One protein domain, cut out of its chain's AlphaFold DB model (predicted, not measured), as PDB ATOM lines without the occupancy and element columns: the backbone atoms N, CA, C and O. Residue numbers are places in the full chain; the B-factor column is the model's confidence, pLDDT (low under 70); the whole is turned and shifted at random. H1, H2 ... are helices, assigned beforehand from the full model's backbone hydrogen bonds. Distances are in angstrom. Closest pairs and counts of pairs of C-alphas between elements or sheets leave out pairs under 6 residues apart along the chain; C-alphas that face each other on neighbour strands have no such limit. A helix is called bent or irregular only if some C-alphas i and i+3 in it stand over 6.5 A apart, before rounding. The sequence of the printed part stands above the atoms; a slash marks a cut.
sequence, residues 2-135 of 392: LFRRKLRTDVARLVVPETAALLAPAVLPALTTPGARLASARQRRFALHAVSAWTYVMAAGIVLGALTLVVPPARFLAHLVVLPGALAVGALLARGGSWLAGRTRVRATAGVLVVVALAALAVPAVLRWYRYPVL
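AT A GLANCE: This is residues 2 to 135 of the 392 residues of an uncharacterized protein of Actinobacteria bacterium (UniProt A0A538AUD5). Three long helices, H2, H3 and H4, zigzag through a flat, open fan with H3 in the middle, while bent H1 packs over H3 and H2 on one side. H4 meets H3 near their link and splays away, its residues 122 to 130 standing free with the tail to 135. The printed part has 134 residues, with four named helices, H1 to H4 in order, and no named strand: all helix. It is loose, with a radius of gyration of the C-alphas of 18.0 A and spans of 57 by 40 by 19 A.

HOW THE PARTS SIT: H1, residues 2 to 31, was assigned as one helix by its hydrogen bonds but is bent, C-alphas 13 and 16 being 7.7 A apart; its arms are H1a, residues 2 to 13, and H1b, 16 to 31, irregular with C-alphas 22 and 25 7.1 A apart. H2 is residues 41 to 68. H3, residues 73 to 103, likewise assigned as one, is bent, C-alphas 80 and 83 being 6.6 A apart, into H3a, 73 to 80, and H3b, 83 to 103. H1b and H3b touch at a steep tilt of 48 degrees, closest at the C-alphas of Ala 21 and Pro 84, 4.9 A. H2 and H3a form a hairpin, closest at C-alphas 62 and 73, 4.5 A. H3b and H4, residues 107 to 130, form another, closest at C-alphas 97 and 110, 4.8 A. H2 and H4 are apart. Not every O i to N i+4 pair is within hydrogen-bond range in H1b, 8 of 12, and H4, 17 of 20; in H1a, H2, H3a and H3b every one is.

IN THESE COORDINATES: H1a begins at C-alpha 2 (-9.112, -37.303, -15.107). H2 spans 39.7 A, H3b 30.6 A and H4 34.4 A, ending at C-alpha 130 (-32.929, -24.804, -13.599).

THE WHOLE: The C-alphas farthest apart, Thr 68 and Arg 105, are 57.9 A apart. The printed part has no cut and no long link. pLDDT is under 70 at residues 2, 31 to 40 and 104 to 110.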
ATOM      1  N   LEU A   2      -7.829 -38.026 -15.238       64.38
ATOM      2  CA  LEU A   2      -9.112 -37.303 -15.107       64.38
ATOM      3  C   LEU A   2      -9.571 -37.062 -13.658       64.38
ATOM      4  O   LEU A   2      -9.900 -35.929 -13.306       64.38
ATOM      5  N   PHE A   3      -9.505 -38.079 -12.792       70.31
ATOM      6  CA  PHE A   3      -9.850 -37.921 -11.373       70.31
ATOM      7  C   PHE A   3      -8.979 -36.888 -10.658       70.31
ATOM      8  O   PHE A   3      -9.496 -36.132  -9.847       70.31
ATOM      9  N   ARG A   4      -7.687 -36.789 -11.003       74.94
ATOM     10  CA  ARG A   4      -6.779 -35.798 -10.406       74.94
ATOM     11  C   ARG A   4      -7.157 -34.373 -10.804       74.94
ATOM     12  O   ARG A   4      -7.180 -33.501  -9.945       74.94
ATOM     13  N   ARG A   5      -7.485 -34.130 -12.081       79.31
ATOM     14  CA  ARG A   5      -7.921 -32.798 -12.539       79.31
ATOM     15  C   ARG A   5      -9.233 -32.393 -11.869       79.31
ATOM     16  O   ARG A   5      -9.306 -31.300 -11.323       79.31
ATOM     17  N   LYS A   6     -10.221 -33.296 -11.852       76.62
ATOM     18  CA  LYS A   6     -11.506 -33.060 -11.181       76.62
ATOM     19  C   LYS A   6     -11.328 -32.815  -9.682       76.62
ATOM     20  O   LYS A   6     -11.843 -31.829  -9.180       76.62
ATOM     21  N   LEU A   7     -10.536 -33.645  -9.000       81.69
ATOM     22  CA  LEU A   7     -10.246 -33.483  -7.577       81.69
ATOM     23  C   LEU A   7      -9.595 -32.128  -7.282       81.69
ATOM     24  O   LEU A   7     -10.026 -31.460  -6.359       81.69
ATOM     25  N   ARG A   8      -8.615 -31.679  -8.081       85.25
ATOM     26  CA  ARG A   8      -8.001 -30.347  -7.897       85.25
ATOM     27  C   ARG A   8      -9.025 -29.220  -8.040       85.25
ATOM     28  O   ARG A   8      -9.009 -28.292  -7.240       85.25
ATOM     29  N   THR A   9      -9.908 -29.300  -9.035       85.62
ATOM     30  CA  THR A   9     -10.979 -28.309  -9.220       85.62
ATOM     31  C   THR A   9     -11.984 -28.337  -8.071       85.62
ATOM     32  O   THR A   9     -12.375 -27.275  -7.595       85.62
ATOM     33  N   ASP A  10     -12.388 -29.524  -7.621       82.12
ATOM     34  CA  ASP A  10     -13.371 -29.674  -6.550       82.12
ATOM     35  C   ASP A  10     -12.786 -29.224  -5.203       82.12
ATOM     36  O   ASP A  10     -13.421 -28.416  -4.537       82.12
ATOM     37  N   VAL A  11     -11.543 -29.600  -4.870       85.19
ATOM     38  CA  VAL A  11     -10.827 -29.115  -3.673       85.19
ATOM     39  C   VAL A  11     -10.695 -27.595  -3.696       85.19
ATOM     40  O   VAL A  11     -11.035 -26.938  -2.723       85.19
ATOM     41  N   ALA A  12     -10.275 -26.990  -4.813       86.12
ATOM     42  CA  ALA A  12     -10.165 -25.530  -4.895       86.12
ATOM     43  C   ALA A  12     -11.517 -24.823  -4.674       86.12
ATOM     44  O   ALA A  12     -11.567 -23.750  -4.078       86.12
ATOM     45  N   ARG A  13     -12.621 -25.427  -5.137       80.00
ATOM     46  CA  ARG A  13     -13.983 -24.897  -4.950       80.00
ATOM     47  C   ARG A  13     -14.524 -25.114  -3.543       80.00
ATOM     48  O   ARG A  13     -15.363 -24.336  -3.097       80.00
ATOM     49  N   LEU A  14     -14.098 -26.183  -2.883       80.44
ATOM     50  CA  LEU A  14     -14.678 -26.652  -1.634       80.44
ATOM     51  C   LEU A  14     -13.745 -26.472  -0.430       80.44
ATOM     52  O   LEU A  14     -14.183 -26.725   0.680       80.44
ATOM     53  N   VAL A  15     -12.532 -25.936  -0.584       78.94
ATOM     54  CA  VAL A  15     -11.563 -25.788   0.520       78.94
ATOM     55  C   VAL A  15     -12.127 -25.030   1.731       78.94
ATOM     56  O   VAL A  15     -11.918 -25.424   2.877       78.94
ATOM     57  N   VAL A  16     -12.894 -23.960   1.501       75.06
ATOM     58  CA  VAL A  16     -13.534 -23.177   2.571       75.06
ATOM     59  C   VAL A  16     -14.642 -23.980   3.269       75.06
ATOM     60  O   VAL A  16     -14.586 -24.126   4.491       75.06
ATOM     61  N   PRO A  17     -15.640 -24.549   2.565       74.88
ATOM     62  CA  PRO A  17     -16.636 -25.378   3.235       74.88
ATOM     63  C   PRO A  17     -16.070 -26.695   3.799       74.88
ATOM     64  O   PRO A  17     -16.599 -27.198   4.784       74.88
ATOM     65  N   GLU A  18     -14.989 -27.239   3.240       73.31
ATOM     66  CA  GLU A  18     -14.294 -28.433   3.741       73.31
ATOM     67  C   GLU A  18     -13.574 -28.171   5.053       73.31
ATOM     68  O   GLU A  18     -13.729 -28.941   5.995       73.31
ATOM     69  N   THR A  19     -12.810 -27.082   5.143       76.69
ATOM     70  CA  THR A  19     -12.149 -26.697   6.397       76.69
ATOM     71  C   THR A  19     -13.186 -26.451   7.490       76.69
ATOM     72  O   THR A  19     -13.046 -26.974   8.595       76.69
ATOM     73  N   ALA A  20     -14.292 -25.773   7.168       72.38
ATOM     74  CA  ALA A  20     -15.414 -25.619   8.092       72.38
ATOM     75  C   ALA A  20     -16.038 -26.971   8.498       72.38
ATOM     76  O   ALA A  20     -16.334 -27.186   9.673       72.38
ATOM     77  N   ALA A  21     -16.204 -27.902   7.554       73.62
ATOM     78  CA  ALA A  21     -16.764 -29.226   7.810       73.62
ATOM     79  C   ALA A  21     -15.854 -30.116   8.672       73.62
ATOM     80  O   ALA A  21     -16.339 -30.800   9.577       73.62
ATOM     81  N   LEU A  22     -14.541 -30.074   8.441       76.19
ATOM     82  CA  LEU A  22     -13.535 -30.792   9.229       76.19
ATOM     83  C   LEU A  22     -13.447 -30.261  10.662       76.19
ATOM     84  O   LEU A  22     -13.247 -31.038  11.593       76.19
ATOM     85  N   LEU A  23     -13.639 -28.953  10.847       78.94
ATOM     86  CA  LEU A  23     -13.650 -28.311  12.162       78.94
ATOM     87  C   LEU A  23     -15.006 -28.420  12.871       78.94
ATOM     88  O   LEU A  23     -15.082 -28.204  14.082       78.94
ATOM     89  N   ALA A  24     -16.077 -28.788  12.164       72.62
ATOM     90  CA  ALA A  24     -17.422 -28.849  12.727       72.62
ATOM     91  C   ALA A  24     -17.533 -29.705  14.004       72.62
ATOM     92  O   ALA A  24     -18.161 -29.222  14.943       72.62
ATOM     93  N   PRO A  25     -16.919 -30.901  14.137       74.69
ATOM     94  CA  PRO A  25     -16.967 -31.666  15.388       74.69
ATOM     95  C   PRO A  25     -16.395 -30.904  16.594       74.69
ATOM     96  O   PRO A  25     -16.899 -31.056  17.706       74.69
ATOM     97  N   ALA A  26     -15.378 -30.064  16.374       78.12
ATOM     98  CA  ALA A  26     -14.744 -29.251  17.411       78.12
ATOM     99  C   ALA A  26     -15.535 -27.968  17.720       78.12
ATOM    100  O   ALA A  26     -15.595 -27.535  18.870       78.12
ATOM    101  N   VAL A  27     -16.181 -27.377  16.710       74.75
ATOM    102  CA  VAL A  27     -16.890 -26.089  16.822       74.75
ATOM    103  C   VAL A  27     -18.361 -26.256  17.235       74.75
ATOM    104  O   VAL A  27     -18.894 -25.428  17.976       74.75
ATOM    105  N   LEU A  28     -19.024 -27.345  16.829       72.31
ATOM    106  CA  LEU A  28     -20.423 -27.652  17.169       72.31
ATOM    107  C   LEU A  28     -20.713 -27.560  18.680       72.31
ATOM    108  O   LEU A  28     -21.698 -26.914  19.041       72.31
ATOM    109  N   PRO A  29     -19.869 -28.107  19.582       74.06
ATOM    110  CA  PRO A  29     -20.024 -27.953  21.027       74.06
ATOM    111  C   PRO A  29     -20.119 -26.503  21.520       74.06
ATOM    112  O   PRO A  29     -20.819 -26.266  22.505       74.06
ATOM    113  N   ALA A  30     -19.427 -25.564  20.866       72.56
ATOM    114  CA  ALA A  30     -19.406 -24.142  21.217       72.56
ATOM    115  C   ALA A  30     -20.579 -23.363  20.593       72.56
ATOM    116  O   ALA A  30     -21.045 -22.366  21.154       72.56
ATOM    117  N   LEU A  31     -21.086 -23.828  19.447       67.50
ATOM    118  CA  LEU A  31     -22.241 -23.234  18.771       67.50
ATOM    119  C   LEU A  31     -23.573 -23.628  19.420       67.50
ATOM    120  O   LEU A  31     -24.515 -22.831  19.395       67.50
ATOM    121  N   THR A  32     -23.652 -24.809  20.044       66.25
ATOM    122  CA  THR A  32     -24.842 -25.227  20.799       66.25
ATOM    123  C   THR A  32     -25.058 -24.331  22.017       66.25
ATOM    124  O   THR A  32     -24.158 -24.156  22.838       66.25
ATOM    125  N   THR A  33     -26.249 -23.744  22.147       58.84
ATOM    126  CA  THR A  33     -26.581 -22.851  23.261       58.84
ATOM    127  C   THR A  33     -26.571 -23.609  24.599       58.84
ATOM    128  O   THR A  33     -27.193 -24.669  24.700       58.84
ATOM    129  N   PRO A  34     -25.957 -23.054  25.666       53.47
ATOM    130  CA  PRO A  34     -25.961 -23.644  27.015       53.47
ATOM    131  C   PRO A  34     -27.367 -23.892  27.593       53.47
ATOM    132  O   PRO A  34     -27.532 -24.628  28.559       53.47
ATOM    133  N   GLY A  35     -28.395 -23.278  26.995       47.25
ATOM    134  CA  GLY A  35     -29.804 -23.404  27.364       47.25
ATOM    135  C   GLY A  35     -30.596 -24.483  26.620       47.25
ATOM    136  O   GLY A  35     -31.796 -24.587  26.866       47.25
ATOM    137  N   ALA A  36     -29.982 -25.292  25.745       53.28
ATOM    138  CA  ALA A  36     -30.622 -26.475  25.158       53.28
ATOM    139  C   ALA A  36     -30.795 -27.575  26.231       53.28
ATOM    140  O   ALA A  36     -30.162 -28.629  26.197       53.28
ATOM    141  N   ARG A  37     -31.639 -27.295  27.229       45.91
ATOM    142  CA  ARG A  37     -31.820 -28.014  28.503       45.91
ATOM    143  C   ARG A  37     -32.386 -29.441  28.386       45.91
ATOM    144  O   ARG A  37     -32.819 -29.990  29.390       45.91
ATOM    145  N   LEU A  38     -32.411 -30.062  27.205       48.59
ATOM    146  CA  LEU A  38     -33.105 -31.344  27.000       48.59
ATOM    147  C   LEU A  38     -32.320 -32.420  26.239       48.59
ATOM    148  O   LEU A  38     -32.776 -33.561  26.190       48.59
ATOM    149  N   ALA A  39     -31.130 -32.132  25.702       57.00
ATOM    150  CA  ALA A  39     -30.290 -33.198  25.160       57.00
ATOM    151  C   ALA A  39     -29.472 -33.820  26.297       57.00
ATOM    152  O   ALA A  39     -28.541 -33.205  26.817       57.00
ATOM    153  N   SER A  40     -29.812 -35.050  26.692       67.00
ATOM    154  CA  SER A  40     -28.996 -35.812  27.648       67.00
ATOM    155  C   SER A  40     -27.525 -35.833  27.199       67.00
ATOM    156  O   SER A  40     -27.236 -35.861  25.999       67.00
ATOM    157  N   ALA A  41     -26.570 -35.874  28.136       76.31
ATOM    158  CA  ALA A  41     -25.142 -35.986  27.805       76.31
ATOM    159  C   ALA A  41     -24.861 -37.145  26.824       76.31
ATOM    160  O   ALA A  41     -23.998 -37.042  25.954       76.31
ATOM    161  N   ARG A  42     -25.657 -38.220  26.913       73.75
ATOM    162  CA  ARG A  42     -25.659 -39.350  25.978       73.75
ATOM    163  C   ARG A  42     -26.024 -38.937  24.547       73.75
ATOM    164  O   ARG A  42     -25.324 -39.338  23.625       73.75
ATOM    165  N   GLN A  43     -27.071 -38.139  24.346       70.31
ATOM    166  CA  GLN A  43     -27.493 -37.681  23.017       70.31
ATOM    167  C   GLN A  43     -26.447 -36.764  22.373       70.31
ATOM    168  O   GLN A  43     -26.147 -36.916  21.191       70.31
ATOM    169  N   ARG A  44     -25.832 -35.868  23.159       75.94
ATOM    170  CA  ARG A  44     -24.720 -35.030  22.684       75.94
ATOM    171  C   ARG A  44     -23.517 -35.878  22.268       75.94
ATOM    172  O   ARG A  44     -22.979 -35.669  21.187       75.94
ATOM    173  N   ARG A  45     -23.129 -36.861  23.091       80.62
ATOM    174  CA  ARG A  45     -22.054 -37.813  22.757       80.62
ATOM    175  C   ARG A  45     -22.370 -38.604  21.491       80.62
ATOM    176  O   ARG A  45     -21.517 -38.694  20.621       80.62
ATOM    177  N   PHE A  46     -23.592 -39.115  21.358       77.94
ATOM    178  CA  PHE A  46     -24.018 -39.837  20.160       77.94
ATOM    179  C   PHE A  46     -23.929 -38.963  18.905       77.94
ATOM    180  O   PHE A  46     -23.339 -39.389  17.919       77.94
ATOM    181  N   ALA A  47     -24.453 -37.734  18.949       77.38
ATOM    182  CA  ALA A  47     -24.376 -36.810  17.821       77.38
ATOM    183  C   ALA A  47     -22.919 -36.510  17.435       77.38
ATOM    184  O   ALA A  47     -22.570 -36.579  16.261       77.38
ATOM    185  N   LEU A  48     -22.050 -36.256  18.418       81.81
ATOM    186  CA  LEU A  48     -20.623 -36.039  18.167       81.81
ATOM    187  C   LEU A  48     -19.950 -37.275  17.571       81.81
ATOM    188  O   LEU A  48     -19.187 -37.139  16.619       81.81
ATOM    189  N   HIS A  49     -20.253 -38.474  18.072       84.31
ATOM    190  CA  HIS A  49     -19.731 -39.719  17.509       84.31
ATOM    191  C   HIS A  49     -20.218 -39.936  16.076       84.31
ATOM    192  O   HIS A  49     -19.417 -40.304  15.226       84.31
ATOM    193  N   ALA A  50     -21.492 -39.668  15.785       81.25
ATOM    194  CA  ALA A  50     -22.055 -39.818  14.446       81.25
ATOM    195  C   ALA A  50     -21.405 -38.851  13.445       81.25
ATOM    196  O   ALA A  50     -20.995 -39.270  12.364       81.25
ATOM    197  N   VAL A  51     -21.251 -37.575  13.817       84.06
ATOM    198  CA  VAL A  51     -20.577 -36.578  12.971       84.06
ATOM    199  C   VAL A  51     -19.103 -36.925  12.799       84.06
ATOM    200  O   VAL A  51     -18.597 -36.863  11.685       84.06
ATOM    201  N   SER A  52     -18.422 -37.347  13.867       84.06
ATOM    202  CA  SER A  52     -17.014 -37.749  13.794       84.06
ATOM    203  C   SER A  52     -16.835 -38.972  12.895       84.06
ATOM    204  O   SER A  52     -15.983 -38.960  12.015       84.06
ATOM    205  N   ALA A  53     -17.680 -39.994  13.049       86.62
ATOM    206  CA  ALA A  53     -17.667 -41.180  12.199       86.62
ATOM    207  C   ALA A  53     -17.907 -40.820  10.728       86.62
ATOM    208  O   ALA A  53     -17.157 -41.271   9.868       86.62
ATOM    209  N   TRP A  54     -18.889 -39.959  10.436       88.38
ATOM    210  CA  TRP A  54     -19.114 -39.453   9.082       88.38
ATOM    211  C   TRP A  54     -17.868 -38.759   8.527       88.38
ATOM    212  O   TRP A  54     -17.393 -39.115   7.450       88.38
ATOM    213  N   THR A  55     -17.304 -37.810   9.279       86.44
ATOM    214  CA  THR A  55     -16.100 -37.069   8.891       86.44
ATOM    215  C   THR A  55     -14.928 -38.009   8.616       86.44
ATOM    216  O   THR A  55     -14.287 -37.883   7.574       86.44
ATOM    217  N   TYR A  56     -14.677 -38.988   9.488       88.88
ATOM    218  CA  TYR A  56     -13.579 -39.940   9.317       88.88
ATOM    219  C   TYR A  56     -13.787 -40.879   8.132       88.88
ATOM    220  O   TYR A  56     -12.850 -41.088   7.366       88.88
ATOM    221  N   VAL A  57     -15.000 -41.403   7.928       91.94
ATOM    222  CA  VAL A  57     -15.303 -42.264   6.772       91.94
ATOM    223  C   VAL A  57     -15.136 -41.490   5.465       91.94
ATOM    224  O   VAL A  57     -14.526 -42.000   4.524       91.94
ATOM    225  N   MET A  58     -15.615 -40.243   5.401       93.12
ATOM    226  CA  MET A  58     -15.437 -39.409   4.211       93.12
ATOM    227  C   MET A  58     -13.963 -39.059   3.980       93.12
ATOM    228  O   MET A  58     -13.481 -39.199   2.858       93.12
ATOM    229  N   ALA A  59     -13.220 -38.680   5.025       89.31
ATOM    230  CA  ALA A  59     -11.785 -38.407   4.931       89.31
ATOM    231  C   ALA A  59     -10.995 -39.637   4.454       89.31
ATOM    232  O   ALA A  59     -10.190 -39.531   3.526       89.31
ATOM    233  N   ALA A  60     -11.277 -40.815   5.014       92.50
ATOM    234  CA  ALA A  60     -10.676 -42.073   4.583       92.50
ATOM    235  C   ALA A  60     -11.001 -42.381   3.112       92.50
ATOM    236  O   ALA A  60     -10.108 -42.754   2.353       92.50
ATOM    237  N   GLY A  61     -12.244 -42.154   2.676       91.62
ATOM    238  CA  GLY A  61     -12.649 -42.310   1.277       91.62
ATOM    239  C   GLY A  61     -11.951 -41.338   0.318       91.62
ATOM    240  O   GLY A  61     -11.598 -41.728  -0.797       91.62
ATOM    241  N   ILE A  62     -11.688 -40.096   0.747       90.62
ATOM    242  CA  ILE A  62     -10.885 -39.125  -0.017       90.62
ATOM    243  C   ILE A  62      -9.453 -39.639  -0.177       90.62
ATOM    244  O   ILE A  62      -8.953 -39.676  -1.303       90.62
ATOM    245  N   VAL A  63      -8.810 -40.064   0.917       92.81
ATOM    246  CA  VAL A  63      -7.432 -40.587   0.902       92.81
ATOM    247  C   VAL A  63      -7.344 -41.835   0.024       92.81
ATOM    248  O   VAL A  63      -6.540 -41.875  -0.908       92.81
ATOM    249  N   LEU A  64      -8.224 -42.814   0.242       92.62
ATOM    250  CA  LEU A  64      -8.276 -44.042  -0.548       92.62
ATOM    251  C   LEU A  64      -8.507 -43.743  -2.033       92.62
ATOM    252  O   LEU A  64      -7.802 -44.282  -2.885       92.62
ATOM    253  N   GLY A  65      -9.456 -42.862  -2.358       88.69
ATOM    254  CA  GLY A  65      -9.748 -42.474  -3.736       88.69
ATOM    255  C   GLY A  65      -8.609 -41.707  -4.406       88.69
ATOM    256  O   GLY A  65      -8.364 -41.894  -5.596       88.69
ATOM    257  N   ALA A  66      -7.879 -40.876  -3.661       89.50
ATOM    258  CA  ALA A  66      -6.722 -40.148  -4.174       89.50
ATOM    259  C   ALA A  66      -5.524 -41.074  -4.451       89.50
ATOM    260  O   ALA A  66      -4.840 -40.886  -5.461       89.50
ATOM    261  N   LEU A  67      -5.298 -42.071  -3.585       91.56
ATOM    262  CA  LEU A  67      -4.196 -43.032  -3.700       91.56
ATOM    263  C   LEU A  67      -4.462 -44.112  -4.756       91.56
ATOM    264  O   LEU A  67      -3.597 -44.389  -5.581       91.56
ATOM    265  N   THR A  68      -5.659 -44.705  -4.750       88.69
ATOM    266  CA  THR A  68      -5.975 -45.884  -5.579       88.69
ATOM    267  C   THR A  68      -6.633 -45.537  -6.907       88.69
ATOM    268  O   THR A  68      -6.553 -46.315  -7.850       88.69
ATOM    269  N   LEU A  69      -7.317 -44.388  -6.991       81.38
ATOM    270  CA  LEU A  69      -8.183 -44.013  -8.118       81.38
ATOM    271  C   LEU A  69      -9.314 -45.021  -8.415       81.38
ATOM    272  O   LEU A  69      -9.983 -44.882  -9.439       81.38
ATOM    273  N   VAL A  70      -9.555 -45.991  -7.524       81.38
ATOM    274  CA  VAL A  70     -10.623 -46.999  -7.647       81.38
ATOM    275  C   VAL A  70     -11.978 -46.386  -7.307       81.38
ATOM    276  O   VAL A  70     -12.983 -46.667  -7.953       81.38
ATOM    277  N   VAL A  71     -12.002 -45.497  -6.314       84.69
ATOM    278  CA  VAL A  71     -13.200 -44.759  -5.911       84.69
ATOM    279  C   VAL A  71     -13.042 -43.273  -6.231       84.69
ATOM    280  O   VAL A  71     -11.943 -42.742  -6.106       84.69
ATOM    281  N   PRO A  72     -14.109 -42.565  -6.640       83.75
ATOM    282  CA  PRO A  72     -14.027 -41.154  -7.009       83.75
ATOM    283  C   PRO A  72     -13.899 -40.260  -5.753       83.75
ATOM    284  O   PRO A  72     -14.920 -39.995  -5.109       83.75
ATOM    285  N   PRO A  73     -12.708 -39.717  -5.420       85.94
ATOM    286  CA  PRO A  73     -12.494 -38.966  -4.173       85.94
ATOM    287  C   PRO A  73     -13.370 -37.708  -4.086       85.94
ATOM    288  O   PRO A  73     -13.845 -37.347  -3.015       85.94
ATOM    289  N   ALA A  74     -13.685 -37.101  -5.234       83.75
ATOM    290  CA  ALA A  74     -14.597 -35.965  -5.346       83.75
ATOM    291  C   ALA A  74     -16.005 -36.236  -4.773       83.75
ATOM    292  O   ALA A  74     -16.667 -35.308  -4.314       83.75
ATOM    293  N   ARG A  75     -16.486 -37.492  -4.783       85.62
ATOM    294  CA  ARG A  75     -17.781 -37.821  -4.166       85.62
ATOM    295  C   ARG A  75     -17.692 -37.722  -2.649       85.62
ATOM    296  O   ARG A  75     -18.534 -37.058  -2.059       85.62
ATOM    297  N   PHE A  76     -16.679 -38.327  -2.035       89.69
ATOM    298  CA  PHE A  76     -16.472 -38.241  -0.587       89.69
ATOM    299  C   PHE A  76     -16.253 -36.798  -0.138       89.69
ATOM    300  O   PHE A  76     -16.817 -36.382   0.866       89.69
ATOM    301  N   LEU A  77     -15.534 -36.017  -0.942       86.62
ATOM    302  CA  LEU A  77     -15.329 -34.588  -0.730       86.62
ATOM    303  C   LEU A  77     -16.650 -33.804  -0.667       86.62
ATOM    304  O   LEU A  77     -16.907 -33.076   0.288       86.62
ATOM    305  N   ALA A  78     -17.541 -34.018  -1.640       85.69
ATOM    306  CA  ALA A  78     -18.857 -33.390  -1.632       85.69
ATOM    307  C   ALA A  78     -19.690 -33.811  -0.404       85.69
ATOM    308  O   ALA A  78     -20.323 -32.969   0.228       85.69
ATOM    309  N   HIS A  79     -19.664 -35.094  -0.024       87.69
ATOM    310  CA  HIS A  79     -20.420 -35.606   1.129       87.69
ATOM    311  C   HIS A  79     -19.840 -35.159   2.477       87.69
ATOM    312  O   HIS A  79     -20.593 -34.990   3.441       87.69
ATOM    313  N   LEU A  80     -18.525 -34.927   2.549       87.12
ATOM    314  CA  LEU A  80     -17.859 -34.368   3.722       87.12
ATOM    315  C   LEU A  80     -18.412 -32.986   4.059       87.12
ATOM    316  O   LEU A  80     -18.574 -32.679   5.229       87.12
ATOM    317  N   VAL A  81     -18.740 -32.174   3.054       82.44
ATOM    318  CA  VAL A  81     -19.281 -30.825   3.257       82.44
ATOM    319  C   VAL A  81     -20.757 -30.847   3.663       82.44
ATOM    320  O   VAL A  81     -21.179 -30.048   4.496       82.44
ATOM    321  N   VAL A  82     -21.553 -31.753   3.089       82.88
ATOM    322  CA  VAL A  82     -23.023 -31.715   3.197       82.88
ATOM    323  C   VAL A  82     -23.516 -31.846   4.640       82.88
ATOM    324  O   VAL A  82     -24.265 -30.983   5.098       82.88
ATOM    325  N   LEU A  83     -23.118 -32.896   5.368       80.94
ATOM    326  CA  LEU A  83     -23.657 -33.148   6.711       80.94
ATOM    327  C   LEU A  83     -23.161 -32.117   7.749       80.94
ATOM    328  O   LEU A  83     -24.000 -31.496   8.405       80.94
ATOM    329  N   PRO A  84     -21.848 -31.862   7.893       77.62
ATOM    330  CA  PRO A  84     -21.338 -30.817   8.774       77.62
ATOM    331  C   PRO A  84     -21.854 -29.421   8.420       77.62
ATOM    332  O   PRO A  84     -22.221 -28.667   9.318       77.62
ATOM    333  N   GLY A  85     -21.937 -29.094   7.127       75.50
ATOM    334  CA  GLY A  85     -22.490 -27.827   6.656       75.50
ATOM    335  C   GLY A  85     -23.950 -27.655   7.071       75.50
ATOM    336  O   GLY A  85     -24.309 -26.621   7.634       75.50
ATOM    337  N   ALA A  86     -24.779 -28.688   6.887       76.81
ATOM    338  CA  ALA A  86     -26.173 -28.672   7.328       76.81
ATOM    339  C   ALA A  86     -26.301 -28.492   8.852       76.81
ATOM    340  O   ALA A  86     -27.130 -27.705   9.314       76.81
ATOM    341  N   LEU A  87     -25.457 -29.168   9.637       76.81
ATOM    342  CA  LEU A  87     -25.446 -29.038  11.097       76.81
ATOM    343  C   LEU A  87     -24.994 -27.652  11.560       76.81
ATOM    344  O   LEU A  87     -25.602 -27.090  12.470       76.81
ATOM    345  N   ALA A  88     -23.959 -27.087  10.936       75.12
ATOM    346  CA  ALA A  88     -23.466 -25.751  11.249       75.12
ATOM    347  C   ALA A  88     -24.523 -24.683  10.943       75.12
ATOM    348  O   ALA A  88     -24.813 -23.846  11.798       75.12
ATOM    349  N   VAL A  89     -25.161 -24.757   9.770       76.00
ATOM    350  CA  VAL A  89     -26.287 -23.886   9.405       76.00
ATOM    351  C   VAL A  89     -27.422 -24.027  10.418       76.00
ATOM    352  O   VAL A  89     -27.879 -23.024  10.962       76.00
ATOM    353  N   GLY A  90     -27.846 -25.254  10.732       75.69
ATOM    354  CA  GLY A  90     -28.908 -25.497  11.711       75.69
ATOM    355  C   GLY A  90     -28.582 -24.925  13.094       75.69
ATOM    356  O   GLY A  90     -29.426 -24.269  13.707       75.69
ATOM    357  N   ALA A  91     -27.346 -25.102  13.567       76.00
ATOM    358  CA  ALA A  91     -26.882 -24.558  14.841       76.00
ATOM    359  C   ALA A  91     -26.860 -23.020  14.848       76.00
ATOM    360  O   ALA A  91     -27.302 -22.406  15.821       76.00
ATOM    361  N   LEU A  92     -26.395 -22.394  13.762       76.19
ATOM    362  CA  LEU A  92     -26.393 -20.937  13.609       76.19
ATOM    363  C   LEU A  92     -27.815 -20.368  13.608       76.19
ATOM    364  O   LEU A  92     -28.072 -19.386  14.304       76.19
ATOM    365  N   LEU A  93     -28.749 -21.007  12.898       75.75
ATOM    366  CA  LEU A  93     -30.155 -20.595  12.873       75.75
ATOM    367  C   LEU A  93     -30.821 -20.741  14.240       75.75
ATOM    368  O   LEU A  93     -31.496 -19.817  14.692       75.75
ATOM    369  N   ALA A  94     -30.584 -21.856  14.934       74.56
ATOM    370  CA  ALA A  94     -31.099 -22.066  16.284       74.56
ATOM    371  C   ALA A  94     -30.553 -21.016  17.265       74.56
ATOM    372  O   ALA A  94     -31.307 -20.426  18.047       74.56
ATOM    373  N   ARG A  95     -29.245 -20.732  17.198       77.19
ATOM    374  CA  ARG A  95     -28.598 -19.722  18.040       77.19
ATOM    375  C   ARG A  95     -29.133 -18.322  17.742       77.19
ATOM    376  O   ARG A  95     -29.553 -17.639  18.677       77.19
ATOM    377  N   GLY A  96     -29.173 -17.922  16.473       75.38
ATOM    378  CA  GLY A  96     -29.711 -16.631  16.039       75.38
ATOM    379  C   GLY A  96     -31.168 -16.446  16.460       75.38
ATOM    380  O   GLY A  96     -31.498 -15.455  17.110       75.38
ATOM    381  N   GLY A  97     -32.019 -17.444  16.203       73.25
ATOM    382  CA  GLY A  97     -33.425 -17.429  16.609       73.25
ATOM    383  C   GLY A  97     -33.604 -17.270  18.121       73.25
ATOM    384  O   GLY A  97     -34.396 -16.438  18.561       73.25
ATOM    385  N   SER A  98     -32.823 -18.001  18.926       74.00
ATOM    386  CA  SER A  98     -32.883 -17.898  20.392       74.00
ATOM    387  C   SER A  98     -32.442 -16.527  20.922       74.00
ATOM    388  O   SER A  98     -33.070 -15.982  21.829       74.00
ATOM    389  N   TRP A  99     -31.407 -15.933  20.322       77.12
ATOM    390  CA  TRP A  99     -30.911 -14.609  20.693       77.12
ATOM    391  C   TRP A  99     -31.924 -13.503  20.364       77.12
ATOM    392  O   TRP A  99     -32.178 -12.633  21.200       77.12
ATOM    393  N   LEU A 100     -32.563 -13.567  19.190       71.81
ATOM    394  CA  LEU A 100     -33.613 -12.621  18.793       71.81
ATOM    395  C   LEU A 100     -34.886 -12.766  19.632       71.81
ATOM    396  O   LEU A 100     -35.465 -11.755  20.041       71.81
ATOM    397  N   ALA A 101     -35.298 -14.000  19.930       70.56
ATOM    398  CA  ALA A 101     -36.457 -14.274  20.778       70.56
ATOM    399  C   ALA A 101     -36.264 -13.771  22.220       70.56
ATOM    400  O   ALA A 101     -37.234 -13.392  22.869       70.56
ATOM    401  N   GLY A 102     -35.019 -13.731  22.713       74.00
ATOM    402  CA  GLY A 102     -34.688 -13.147  24.016       74.00
ATOM    403  C   GLY A 102     -34.694 -11.614  24.043       74.00
ATOM    404  O   GLY A 102     -34.814 -11.033  25.117       74.00
ATOM    405  N   ARG A 103     -34.575 -10.949  22.884       71.00
ATOM    406  CA  ARG A 103     -34.499  -9.479  22.780       71.00
ATOM    407  C   ARG A 103     -35.774  -8.806  22.292       71.00
ATOM    408  O   ARG A 103     -35.950  -7.616  22.524       71.00
ATOM    409  N   THR A 104     -36.659  -9.528  21.615       54.72
ATOM    410  CA  THR A 104     -37.869  -8.950  21.023       54.72
ATOM    411  C   THR A 104     -39.099  -9.728  21.481       54.72
ATOM    412  O   THR A 104     -39.117 -10.954  21.432       54.72
ATOM    413  N   ARG A 105     -40.173  -9.032  21.891       59.00
ATOM    414  CA  ARG A 105     -41.476  -9.653  22.237       59.00
ATOM    415  C   ARG A 105     -42.170 -10.327  21.038       59.00
ATOM    416  O   ARG A 105     -43.281 -10.829  21.169       59.00
ATOM    417  N   VAL A 106     -41.539 -10.351  19.866       57.41
ATOM    418  CA  VAL A 106     -42.165 -10.721  18.600       57.41
ATOM    419  C   VAL A 106     -41.521 -12.003  18.082       57.41
ATOM    420  O   VAL A 106     -40.601 -11.974  17.277       57.41
ATOM    421  N   ARG A 107     -42.039 -13.159  18.516       62.03
ATOM    422  CA  ARG A 107     -41.639 -14.493  18.014       62.03
ATOM    423  C   ARG A 107     -41.683 -14.612  16.480       62.03
ATOM    424  O   ARG A 107     -40.990 -15.455  15.917       62.03
ATOM    425  N   ALA A 108     -42.455 -13.757  15.804       65.94
ATOM    426  CA  ALA A 108     -42.540 -13.722  14.349       65.94
ATOM    427  C   ALA A 108     -41.215 -13.333  13.656       65.94
ATOM    428  O   ALA A 108     -40.947 -13.840  12.570       65.94
ATOM    429  N   THR A 109     -40.336 -12.525  14.271       67.88
ATOM    430  CA  THR A 109     -39.062 -12.107  13.638       67.88
ATOM    431  C   THR A 109     -38.061 -13.257  13.511       67.88
ATOM    432  O   THR A 109     -37.381 -13.378  12.491       67.88
ATOM    433  N   ALA A 110     -38.007 -14.153  14.502       67.62
ATOM    434  CA  ALA A 110     -37.162 -15.346  14.454       67.62
ATOM    435  C   ALA A 110     -37.606 -16.317  13.347       67.62
ATOM    436  O   ALA A 110     -36.764 -16.860  12.633       67.62
ATOM    437  N   GLY A 111     -38.920 -16.490  13.162       71.62
ATOM    438  CA  GLY A 111     -39.475 -17.305  12.077       71.62
ATOM    439  C   GLY A 111     -39.112 -16.756  10.697       71.62
ATOM    440  O   GLY A 111     -38.627 -17.503   9.849       71.62
ATOM    441  N   VAL A 112     -39.259 -15.440  10.497       78.31
ATOM    442  CA  VAL A 112     -38.881 -14.772   9.239       78.31
ATOM    443  C   VAL A 112     -37.397 -14.969   8.927       78.31
ATOM    444  O   VAL A 112     -37.062 -15.310   7.798       78.31
ATOM    445  N   LEU A 113     -36.502 -14.832   9.908       74.81
ATOM    446  CA  LEU A 113     -35.063 -15.023   9.685       74.81
ATOM    447  C   LEU A 113     -34.698 -16.453   9.277       74.81
ATOM    448  O   LEU A 113     -33.866 -16.636   8.391       74.81
ATOM    449  N   VAL A 114     -35.332 -17.460   9.885       74.69
ATOM    450  CA  VAL A 114     -35.144 -18.860   9.475       74.69
ATOM    451  C   VAL A 114     -35.615 -19.056   8.036       74.69
ATOM    452  O   VAL A 114     -34.884 -19.639   7.239       74.69
ATOM    453  N   VAL A 115     -36.787 -18.523   7.674       80.62
ATOM    454  CA  VAL A 115     -37.308 -18.593   6.299       80.62
ATOM    455  C   VAL A 115     -36.366 -17.899   5.314       80.62
ATOM    456  O   VAL A 115     -36.038 -18.481   4.283       80.62
ATOM    457  N   VAL A 116     -35.877 -16.699   5.638       81.88
ATOM    458  CA  VAL A 116     -34.928 -15.950   4.798       81.88
ATOM    459  C   VAL A 116     -33.625 -16.724   4.621       81.88
ATOM    460  O   VAL A 116     -33.122 -16.816   3.505       81.88
ATOM    461  N   ALA A 117     -33.089 -17.325   5.681       75.56
ATOM    462  CA  ALA A 117     -31.864 -18.108   5.582       75.56
ATOM    463  C   ALA A 117     -32.051 -19.399   4.773       75.56
ATOM    464  O   ALA A 117     -31.203 -19.739   3.948       75.56
ATOM    465  N   LEU A 118     -33.176 -20.099   4.956       78.56
ATOM    466  CA  LEU A 118     -33.527 -21.253   4.128       78.56
ATOM    467  C   LEU A 118     -33.691 -20.845   2.660       78.56
ATOM    468  O   LEU A 118     -33.178 -21.537   1.784       78.56
ATOM    469  N   ALA A 119     -34.328 -19.705   2.385       80.44
ATOM    470  CA  ALA A 119     -34.453 -19.163   1.037       80.44
ATOM    471  C   ALA A 119     -33.085 -18.790   0.442       80.44
ATOM    472  O   ALA A 119     -32.807 -19.139  -0.701       80.44
ATOM    473  N   ALA A 120     -32.196 -18.168   1.220       78.69
ATOM    474  CA  ALA A 120     -30.842 -17.822   0.788       78.69
ATOM    475  C   ALA A 120     -29.997 -19.057   0.422       78.69
ATOM    476  O   ALA A 120     -29.116 -18.964  -0.429       78.69
ATOM    477  N   LEU A 121     -30.284 -20.221   1.016       77.06
ATOM    478  CA  LEU A 121     -29.656 -21.499   0.663       77.06
ATOM    479  C   LEU A 121     -30.352 -22.190  -0.518       77.06
ATOM    480  O   LEU A 121     -29.689 -22.697  -1.424       77.06
ATOM    481  N   ALA A 122     -31.686 -22.214  -0.517       79.44
ATOM    482  CA  ALA A 122     -32.482 -22.944  -1.497       79.44
ATOM    483  C   ALA A 122     -32.532 -22.240  -2.859       79.44
ATOM    484  O   ALA A 122     -32.381 -22.897  -3.886       79.44
ATOM    485  N   VAL A 123     -32.701 -20.915  -2.897       82.69
ATOM    486  CA  VAL A 123     -32.885 -20.160  -4.146       82.69
ATOM    487  C   VAL A 123     -31.676 -20.288  -5.076       82.69
ATOM    488  O   VAL A 123     -31.886 -20.650  -6.233       82.69
ATOM    489  N   PRO A 124     -30.413 -20.102  -4.637       81.62
ATOM    490  CA  PRO A 124     -29.266 -20.311  -5.518       81.62
ATOM    491  C   PRO A 124     -29.166 -21.753  -6.019       81.62
ATOM    492  O   PRO A 124     -28.799 -21.976  -7.173       81.62
ATOM    493  N   ALA A 125     -29.515 -22.737  -5.182       78.88
ATOM    494  CA  ALA A 125     -29.515 -24.143  -5.570       78.88
ATOM    495  C   ALA A 125     -30.572 -24.435  -6.645       78.88
ATOM    496  O   ALA A 125     -30.246 -25.065  -7.651       78.88
ATOM    497  N   VAL A 126     -31.795 -23.922  -6.474       80.44
ATOM    498  CA  VAL A 126     -32.898 -24.035  -7.439       80.44
ATOM    499  C   VAL A 126     -32.554 -23.305  -8.737       80.44
ATOM    500  O   VAL A 126     -32.634 -23.897  -9.808       80.44
ATOM    501  N   LEU A 127     -32.089 -22.055  -8.671       82.62
ATOM    502  CA  LEU A 127     -31.686 -21.294  -9.858       82.62
ATOM    503  C   LEU A 127     -30.562 -21.996 -10.621       82.62
ATOM    504  O   LEU A 127     -30.605 -22.076 -11.847       82.62
ATOM    505  N   ARG A 128     -29.567 -22.531  -9.908       83.25
ATOM    506  CA  ARG A 128     -28.486 -23.304 -10.524       83.25
ATOM    507  C   ARG A 128     -29.007 -24.591 -11.154       83.25
ATOM    508  O   ARG A 128     -28.531 -24.940 -12.224       83.25
ATOM    509  N   TRP A 129     -29.953 -25.276 -10.512       80.44
ATOM    510  CA  TRP A 129     -30.582 -26.484 -11.045       80.44
ATOM    511  C   TRP A 129     -31.310 -26.205 -12.363       80.44
ATOM    512  O   TRP A 129     -31.014 -26.847 -13.362       80.44
ATOM    513  N   TYR A 130     -32.174 -25.185 -12.396       80.75
ATOM    514  CA  TYR A 130     -32.929 -24.804 -13.599       80.75
ATOM    515  C   TYR A 130     -32.061 -24.214 -14.721       80.75
ATOM    516  O   TYR A 130     -32.482 -24.201 -15.873       80.75
ATOM    517  N   ARG A 131     -30.861 -23.716 -14.406       82.12
ATOM    518  CA  ARG A 131     -29.888 -23.221 -15.398       82.12
ATOM    519  C   ARG A 131     -28.858 -24.269 -15.811       82.12
ATOM    520  O   ARG A 131     -28.014 -23.974 -16.656       82.12
ATOM    521  N   TYR A 132     -28.853 -25.444 -15.183       77.19
ATOM    522  CA  TYR A 132     -27.860 -26.460 -15.493       77.19
ATOM    523  C   TYR A 132     -28.159 -27.036 -16.882       77.19
ATOM    524  O   TYR A 132     -29.279 -27.493 -17.100       77.19
ATOM    525  N   PRO A 133     -27.196 -27.022 -17.823       74.12
ATOM    526  CA  PRO A 133     -27.437 -27.554 -19.155       74.12
ATOM    527  C   PRO A 133     -27.741 -29.044 -19.044       74.12
ATOM    528  O   PRO A 133     -26.985 -29.800 -18.421       74.12
ATOM    529  N   VAL A 134     -28.850 -29.472 -19.640       74.69
ATOM    530  CA  VAL A 134     -29.221 -30.881 -19.633       74.69
ATOM    531  C   VAL A 134     -28.179 -31.664 -20.420       74.69
ATOM    532  O   VAL A 134     -27.846 -31.376 -21.568       74.69
ATOM    533  N   LEU A 135     -27.572 -32.636 -19.741       76.75
ATOM    534  CA  LEU A 135     -26.479 -33.420 -20.307       76.75
ATOM    535  C   LEU A 135     -26.977 -34.524 -21.248       76.75
ATOM    536  O   LEU A 135     -26.151 -35.129 -21.929       76.75
TER     537      LEU A 135